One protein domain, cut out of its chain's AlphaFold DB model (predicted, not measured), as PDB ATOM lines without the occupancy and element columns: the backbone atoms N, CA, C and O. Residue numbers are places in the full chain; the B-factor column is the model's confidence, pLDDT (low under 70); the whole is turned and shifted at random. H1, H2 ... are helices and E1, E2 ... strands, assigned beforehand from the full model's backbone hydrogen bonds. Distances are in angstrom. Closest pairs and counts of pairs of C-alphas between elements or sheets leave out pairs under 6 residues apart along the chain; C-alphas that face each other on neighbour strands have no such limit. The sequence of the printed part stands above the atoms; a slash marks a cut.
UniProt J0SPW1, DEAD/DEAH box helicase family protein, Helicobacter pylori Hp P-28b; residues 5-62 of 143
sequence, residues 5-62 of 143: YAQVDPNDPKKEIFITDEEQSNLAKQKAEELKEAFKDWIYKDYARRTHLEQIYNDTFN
ATOM      1  N   TYR A   5     -38.478  -9.448 -50.134       87.00
ATOM      2  CA  TYR A   5     -37.483 -10.480 -49.868       87.00
ATOM      3  C   TYR A   5     -36.321 -10.355 -50.854       87.00
ATOM      4  O   TYR A   5     -36.478  -9.822 -51.957       87.00
ATOM      5  N   ALA A   6     -35.140 -10.791 -50.422       87.31
ATOM      6  CA  ALA A   6     -33.947 -10.805 -51.255       87.31
ATOM      7  C   ALA A   6     -33.947 -12.051 -52.149       87.31
ATOM      8  O   ALA A   6     -34.233 -13.158 -51.690       87.31
ATOM      9  N   GLN A   7     -33.607 -11.866 -53.419       85.50
ATOM     10  CA  GLN A   7     -33.338 -12.933 -54.373       85.50
ATOM     11  C   GLN A   7     -32.048 -12.598 -55.126       85.50
ATOM     12  O   GLN A   7     -31.779 -11.434 -55.415       85.50
ATOM     13  N   VAL A   8     -31.239 -13.608 -55.444       84.81
ATOM     14  CA  VAL A   8     -30.037 -13.426 -56.271       84.81
ATOM     15  C   VAL A   8     -30.449 -12.972 -57.676       84.81
ATOM     16  O   VAL A   8     -31.395 -13.520 -58.247       84.81
ATOM     17  N   ASP A   9     -29.758 -11.968 -58.221       81.88
ATOM     18  CA  ASP A   9     -29.992 -11.451 -59.568       81.88
ATOM     19  C   ASP A   9     -29.801 -12.595 -60.582       81.88
ATOM     20  O   ASP A   9     -28.720 -13.193 -60.633       81.88
ATOM     21  N   PRO A  10     -30.816 -12.916 -61.404       81.56
ATOM     22  CA  PRO A  10     -30.713 -13.980 -62.400       81.56
ATOM     23  C   PRO A  10     -29.559 -13.794 -63.398       81.56
ATOM     24  O   PRO A  10     -29.130 -14.770 -64.009       81.56
ATOM     25  N   ASN A  11     -29.062 -12.561 -63.569       85.12
ATOM     26  CA  ASN A  11     -27.986 -12.221 -64.501       85.12
ATOM     27  C   ASN A  11     -26.615 -12.027 -63.825       85.12
ATOM     28  O   ASN A  11     -25.604 -11.985 -64.526       85.12
ATOM     29  N   ASP A  12     -26.558 -11.901 -62.495       85.75
ATOM     30  CA  ASP A  12     -25.310 -11.767 -61.735       85.75
ATOM     31  C   ASP A  12     -25.420 -12.461 -60.361       85.75
ATOM     32  O   ASP A  12     -25.971 -11.893 -59.415       85.75
ATOM     33  N   PRO A  13     -24.827 -13.660 -60.200       80.25
ATOM     34  CA  PRO A  13     -24.890 -14.430 -58.960       80.25
ATOM     35  C   PRO A  13     -24.300 -13.735 -57.723       80.25
ATOM     36  O   PRO A  13     -24.496 -14.214 -56.608       80.25
ATOM     37  N   LYS A  14     -23.536 -12.646 -57.895       84.88
ATOM     38  CA  LYS A  14     -22.936 -11.878 -56.790       84.88
ATOM     39  C   LYS A  14     -23.797 -10.702 -56.331       84.88
ATOM     40  O   LYS A  14     -23.410 -10.009 -55.390       84.88
ATOM     41  N   LYS A  15     -24.931 -10.453 -56.987       84.50
ATOM     42  CA  LYS A  15     -25.795  -9.304 -56.729       84.50
ATOM     43  C   LYS A  15     -27.155  -9.766 -56.217       84.50
ATOM     44  O   LYS A  15     -27.751 -10.684 -56.765       84.50
ATOM     45  N   GLU A  16     -27.668  -9.106 -55.184       88.25
ATOM     46  CA  GLU A  16     -29.022  -9.338 -54.671       88.25
ATOM     47  C   GLU A  16     -29.990  -8.264 -55.181       88.25
ATOM     48  O   GLU A  16     -29.663  -7.072 -55.230       88.25
ATOM     49  N   ILE A  17     -31.201  -8.687 -55.543       86.75
ATOM     50  CA  ILE A  17     -32.339  -7.829 -55.874       86.75
ATOM     51  C   ILE A  17     -33.471  -8.054 -54.867       86.75
ATOM     52  O   ILE A  17     -33.716  -9.170 -54.416       86.75
ATOM     53  N   PHE A  18     -34.180  -6.983 -54.510       89.06
ATOM     54  CA  PHE A  18     -35.322  -7.054 -53.597       89.06
ATOM     55  C   PHE A  18     -36.626  -7.068 -54.381       89.06
ATOM     56  O   PHE A  18     -36.987  -6.071 -55.014       89.06
ATOM     57  N   ILE A  19     -37.350  -8.178 -54.292       87.88
ATOM     58  CA  ILE A  19     -38.640  -8.368 -54.952       87.88
ATOM     59  C   ILE A  19     -39.743  -8.161 -53.922       87.88
ATOM     60  O   ILE A  19     -39.605  -8.519 -52.752       87.88
ATOM     61  N   THR A  20     -40.821  -7.505 -54.345       88.88
ATOM     62  CA  THR A  20     -41.983  -7.287 -53.482       88.88
ATOM     63  C   THR A  20     -42.819  -8.553 -53.459       88.88
ATOM     64  O   THR A  20     -43.214  -9.047 -54.509       88.88
ATOM     65  N   ASP A  21     -43.110  -9.046 -52.263       91.94
ATOM     66  CA  ASP A  21     -44.063 -10.126 -52.059       91.94
ATOM     67  C   ASP A  21     -45.469  -9.526 -52.041       91.94
ATOM     68  O   ASP A  21     -45.853  -8.850 -51.079       91.94
ATOM     69  N   GLU A  22     -46.214  -9.683 -53.134       92.31
ATOM     70  CA  GLU A  22     -47.549  -9.095 -53.257       92.31
ATOM     71  C   GLU A  22     -48.543  -9.704 -52.266       92.31
ATOM     72  O   GLU A  22     -49.345  -8.971 -51.683       92.31
ATOM     73  N   GLU A  23     -48.461 -11.012 -52.022       92.25
ATOM     74  CA  GLU A  23     -49.372 -11.724 -51.129       92.25
ATOM     75  C   GLU A  23     -49.151 -11.289 -49.678       92.25
ATOM     76  O   GLU A  23     -50.081 -10.808 -49.023       92.25
ATOM     77  N   GLN A  24     -47.903 -11.336 -49.200       91.56
ATOM     78  CA  GLN A  24     -47.562 -10.900 -47.844       91.56
ATOM     79  C   GLN A  24     -47.772  -9.396 -47.659       91.56
ATOM     80  O   GLN A  24     -48.215  -8.950 -46.598       91.56
ATOM     81  N   SER A  25     -47.525  -8.590 -48.696       92.81
ATOM     82  CA  SER A  25     -47.837  -7.156 -48.661       92.81
ATOM     83  C   SER A  25     -49.336  -6.896 -48.524       92.81
ATOM     84  O   SER A  25     -49.729  -5.983 -47.795       92.81
ATOM     85  N   ASN A  26     -50.178  -7.664 -49.215       93.69
ATOM     86  CA  ASN A  26     -51.629  -7.522 -49.132       93.69
ATOM     87  C   ASN A  26     -52.160  -7.989 -47.775       93.69
ATOM     88  O   ASN A  26     -52.943  -7.264 -47.159       93.69
ATOM     89  N   LEU A  27     -51.656  -9.108 -47.254       95.00
ATOM     90  CA  LEU A  27     -51.996  -9.587 -45.916       95.00
ATOM     91  C   LEU A  27     -51.604  -8.570 -44.833       95.00
ATOM     92  O   LEU A  27     -52.407  -8.243 -43.960       95.00
ATOM     93  N   ALA A  28     -50.399  -7.998 -44.919       93.81
ATOM     94  CA  ALA A  28     -49.940  -6.975 -43.982       93.81
ATOM     95  C   ALA A  28     -50.821  -5.712 -44.017       93.81
ATOM     96  O   ALA A  28     -51.143  -5.150 -42.969       93.81
ATOM     97  N   LYS A  29     -51.259  -5.275 -45.210       94.44
ATOM     98  CA  LYS A  29     -52.215  -4.161 -45.347       94.44
ATOM     99  C   LYS A  29     -53.560  -4.494 -44.706       94.44
ATOM    100  O   LYS A  29     -54.092  -3.651 -43.991       94.44
ATOM    101  N   GLN A  30     -54.081  -5.701 -44.929       96.38
ATOM    102  CA  GLN A  30     -55.344  -6.139 -44.338       96.38
ATOM    103  C   GLN A  30     -55.271  -6.127 -42.808       96.38
ATOM    104  O   GLN A  30     -56.136  -5.545 -42.161       96.38
ATOM    105  N   LYS A  31     -54.197  -6.673 -42.222       96.44
ATOM    106  CA  LYS A  31     -53.989  -6.648 -40.766       96.44
ATOM    107  C   LYS A  31     -53.816  -5.243 -40.205       96.44
ATOM    108  O   LYS A  31     -54.339  -4.948 -39.133       96.44
ATOM    109  N   ALA A  32     -53.130  -4.359 -40.926       96.12
ATOM    110  CA  ALA A  32     -53.040  -2.959 -40.529       96.12
ATOM    111  C   ALA A  32     -54.419  -2.280 -40.515       96.12
ATOM    112  O   ALA A  32     -54.681  -1.472 -39.629       96.12
ATOM    113  N   GLU A  33     -55.301  -2.609 -41.460       96.81
ATOM    114  CA  GLU A  33     -56.654  -2.052 -41.496       96.81
ATOM    115  C   GLU A  33     -57.544  -2.618 -40.385       96.81
ATOM    116  O   GLU A  33     -58.190  -1.849 -39.679       96.81
ATOM    117  N   GLU A  34     -57.491  -3.932 -40.134       97.31
ATOM    118  CA  GLU A  34     -58.159  -4.563 -38.984       97.31
ATOM    119  C   GLU A  34     -57.755  -3.890 -37.659       97.31
ATOM    120  O   GLU A  34     -58.609  -3.584 -36.827       97.31
ATOM    121  N   LEU A  35     -56.461  -3.601 -37.473       97.69
ATOM    122  CA  LEU A  35     -55.959  -2.903 -36.286       97.69
ATOM    123  C   LEU A  35     -56.485  -1.468 -36.175       97.69
ATOM    124  O   LEU A  35     -56.807  -1.027 -35.071       97.69
ATOM    125  N   LYS A  36     -56.584  -0.731 -37.288       96.81
ATOM    126  CA  LYS A  36     -57.143   0.629 -37.281       96.81
ATOM    127  C   LYS A  36     -58.614   0.625 -36.886       96.81
ATOM    128  O   LYS A  36     -59.009   1.463 -36.078       96.81
ATOM    129  N   GLU A  37     -59.409  -0.293 -37.428       97.62
ATOM    130  CA  GLU A  37     -60.832  -0.400 -37.086       97.62
ATOM    131  C   GLU A  37     -61.021  -0.824 -35.626       97.62
ATOM    132  O   GLU A  37     -61.751  -0.169 -34.883       97.62
ATOM    133  N   ALA A  38     -60.262  -1.817 -35.154       97.81
ATOM    134  CA  ALA A  38     -60.279  -2.208 -33.747       97.81
ATOM    135  C   ALA A  38     -59.880  -1.049 -32.815       97.81
ATOM    136  O   ALA A  38     -60.477  -0.873 -31.749       97.81
ATOM    137  N   PHE A  39     -58.900  -0.232 -33.214       96.62
ATOM    138  CA  PHE A  39     -58.513   0.960 -32.466       96.62
ATOM    139  C   PHE A  39     -59.624   2.014 -32.443       96.62
ATOM    140  O   PHE A  39     -59.891   2.567 -31.377       96.62
ATOM    141  N   LYS A  40     -60.302   2.271 -33.573       96.06
ATOM    142  CA  LYS A  40     -61.458   3.183 -33.637       96.06
ATOM    143  C   LYS A  40     -62.560   2.735 -32.678       96.06
ATOM    144  O   LYS A  40     -63.009   3.522 -31.845       96.06
ATOM    145  N   ASP A  41     -62.941   1.467 -32.725       96.94
ATOM    146  CA  ASP A  41     -63.945   0.927 -31.808       96.94
ATOM    147  C   ASP A  41     -63.496   1.053 -30.349       96.94
ATOM    148  O   ASP A  41     -64.277   1.415 -29.472       96.94
ATOM    149  N   TRP A  42     -62.225   0.768 -30.068       97.19
ATOM    150  CA  TRP A  42     -61.665   0.848 -28.724       97.19
ATOM    151  C   TRP A  42     -61.612   2.278 -28.173       97.19
ATOM    152  O   TRP A  42     -61.910   2.468 -26.990       97.19
ATOM    153  N   ILE A  43     -61.256   3.276 -28.992       96.31
ATOM    154  CA  ILE A  43     -61.150   4.674 -28.552       96.31
ATOM    155  C   ILE A  43     -62.527   5.304 -28.329       96.31
ATOM    156  O   ILE A  43     -62.705   6.044 -27.368       96.31
ATOM    157  N   TYR A  44     -63.522   4.987 -29.166       95.00
ATOM    158  CA  TYR A  44     -64.856   5.587 -29.062       95.00
ATOM    159  C   TYR A  44     -65.767   4.927 -28.018       95.00
ATOM    160  O   TYR A  44     -66.754   5.538 -27.614       95.00
ATOM    161  N   LYS A  45     -65.431   3.725 -27.534       96.94
ATOM    162  CA  LYS A  45     -66.168   3.047 -26.448       96.94
ATOM    163  C   LYS A  45     -66.091   3.764 -25.095       96.94
ATOM    164  O   LYS A  45     -66.934   3.510 -24.242       96.94
ATOM    165  N   ASP A  46     -65.086   4.609 -24.874       97.81
ATOM    166  CA  ASP A  46     -64.817   5.248 -23.584       97.81
ATOM    167  C   ASP A  46     -64.497   6.734 -23.780       97.81
ATOM    168  O   ASP A  46     -63.439   7.109 -24.289       97.81
ATOM    169  N   TYR A  47     -65.430   7.587 -23.354       96.75
ATOM    170  CA  TYR A  47     -65.302   9.034 -23.493       96.75
ATOM    171  C   TYR A  47     -64.109   9.598 -22.711       96.75
ATOM    172  O   TYR A  47     -63.360  10.411 -23.248       96.75
ATOM    173  N   ALA A  48     -63.889   9.143 -21.472       97.69
ATOM    174  CA  ALA A  48     -62.814   9.666 -20.632       97.69
ATOM    175  C   ALA A  48     -61.442   9.356 -21.244       97.69
ATOM    176  O   ALA A  48     -60.562  10.217 -21.306       97.69
ATOM    177  N   ARG A  49     -61.283   8.139 -21.775       96.88
ATOM    178  CA  ARG A  49     -60.083   7.735 -22.512       96.88
ATOM    179  C   ARG A  49     -59.863   8.570 -23.765       96.88
ATOM    180  O   ARG A  49     -58.738   9.010 -23.998       96.88
ATOM    181  N   ARG A  50     -60.912   8.775 -24.567       96.75
ATOM    182  CA  ARG A  50     -60.848   9.599 -25.778       96.75
ATOM    183  C   ARG A  50     -60.333  10.997 -25.455       96.75
ATOM    184  O   ARG A  50     -59.370  11.429 -26.074       96.75
ATOM    185  N   THR A  51     -60.937  11.668 -24.477       97.56
ATOM    186  CA  THR A  51     -60.549  13.031 -24.094       97.56
ATOM    187  C   THR A  51     -59.120  13.085 -23.557       97.56
ATOM    188  O   THR A  51     -58.369  13.990 -23.906       97.56
ATOM    189  N   HIS A  52     -58.702  12.093 -22.767       97.50
ATOM    190  CA  HIS A  52     -57.329  12.024 -22.267       97.50
ATOM    191  C   HIS A  52     -56.296  11.876 -23.399       97.50
ATOM    192  O   HIS A  52     -55.296  12.591 -23.421       97.50
ATOM    193  N   LEU A  53     -56.540  10.984 -24.363       96.88
ATOM    194  CA  LEU A  53     -55.636  10.792 -25.501       96.88
ATOM    195  C   LEU A  53     -55.662  11.971 -26.480       96.88
ATOM    196  O   LEU A  53     -54.620  12.318 -27.032       96.88
ATOM    197  N   GLU A  54     -56.814  12.615 -26.668       96.06
ATOM    198  CA  GLU A  54     -56.930  13.858 -27.435       96.06
ATOM    199  C   GLU A  54     -56.097  14.980 -26.808       96.06
ATOM    200  O   GLU A  54     -55.378  15.674 -27.524       96.06
ATOM    201  N   GLN A  55     -56.119  15.109 -25.479       97.31
ATOM    202  CA  GLN A  55     -55.289  16.083 -24.774       97.31
ATOM    203  C   GLN A  55     -53.797  15.802 -24.988       97.31
ATOM    204  O   GLN A  55     -53.069  16.695 -25.408       97.31
ATOM    205  N   ILE A  56     -53.352  14.552 -24.804       97.12
ATOM    206  CA  ILE A  56     -51.957  14.159 -25.066       97.12
ATOM    207  C   ILE A  56     -51.573  14.464 -26.517       97.12
ATOM    208  O   ILE A  56     -50.481  14.972 -26.775       97.12
ATOM    209  N   TYR A  57     -52.456  14.168 -27.472       95.88
ATOM    210  CA  TYR A  57     -52.210  14.449 -28.881       95.88
ATOM    211  C   TYR A  57     -52.068  15.951 -29.147       95.88
ATOM    212  O   TYR A  57     -51.136  16.359 -29.838       95.88
ATOM    213  N   ASN A  58     -52.953  16.773 -28.584       96.06
ATOM    214  CA  ASN A  58     -52.884  18.223 -28.719       96.06
ATOM    215  C   ASN A  58     -51.633  18.798 -28.057       96.06
ATOM    216  O   ASN A  58     -50.950  19.602 -28.676       96.06
ATOM    217  N   ASP A  59     -51.255  18.314 -26.880       95.44
ATOM    218  CA  ASP A  59     -50.067  18.795 -26.173       95.44
ATOM    219  C   ASP A  59     -48.758  18.347 -26.841       95.44
ATOM    220  O   ASP A  59     -47.752  19.057 -26.782       95.44
ATOM    221  N   THR A  60     -48.757  17.186 -27.505       96.50
ATOM    222  CA  THR A  60     -47.544  16.585 -28.089       96.50
ATOM    223  C   THR A  60     -47.369  16.914 -29.570       96.50
ATOM    224  O   THR A  60     -46.264  17.234 -30.004       96.50
ATOM    225  N   PHE A  61     -48.443  16.815 -30.356       95.38
ATOM    226  CA  PHE A  61     -48.398  16.857 -31.820       95.38
ATOM    227  C   PHE A  61     -49.142  18.057 -32.410       95.38
ATOM    228  O   PHE A  61     -48.655  18.659 -33.364       95.38
ATOM    229  N   ASN A  62     -50.302  18.422 -31.859       91.75
ATOM    230  CA  ASN A  62     -51.111  19.550 -32.332       91.75
ATOM    231  C   ASN A  62     -50.981  20.775 -31.406       91.75
ATOM    232  O   ASN A  62     -51.968  21.340 -30.939       91.75
TER     233      ASN A  62
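This is residues 5 to 62 of the 143 residues of the protein "DEAD/DEAH box helicase family protein" of Helicobacter pylori Hp P-28b (UniProt J0SPW1). One long helix, H1, stretches between a small two-strand hairpin, E1 and E2, at one end and a shorter helix, H2, that turns off at the other. The 58 printed residues hold E1, E2, H1, H2 in that order, an antiparallel sheet and a mixed class. The whole is extended, radius of gyration of the C-alphas 20.6 A, spanning 60 by 24 by 11 A.

E1, residues 5 to 9, and E2, residues 12 to 20, form an antiparallel hairpin; N 7 and O 17, 2.9 A apart, are within hydrogen-bond range. E2 bends by 83 degrees at residue 15. H1, residues 22 to 44, and H2, residues 47 to 60, only just touch, only at the corner, with 3 pairs of C-alphas within 8 A, the closest Ile 43 and Arg 50, 5.7 A. They run opposite ways at a steep tilt of 66 degrees. In both, every O i to N i+4 pair is within hydrogen-bond range.

E1, 12.3 A long, begins at C-alpha 5, (-37.483, -10.480, -49.868). E2 measures 19.1 A, H1 33.2 A and H2 19.8 A, ending at C-alpha 60, (-47.544, 16.585, -28.089).

The printed part has no cut, its three links are tight, and no printed residue is under 70.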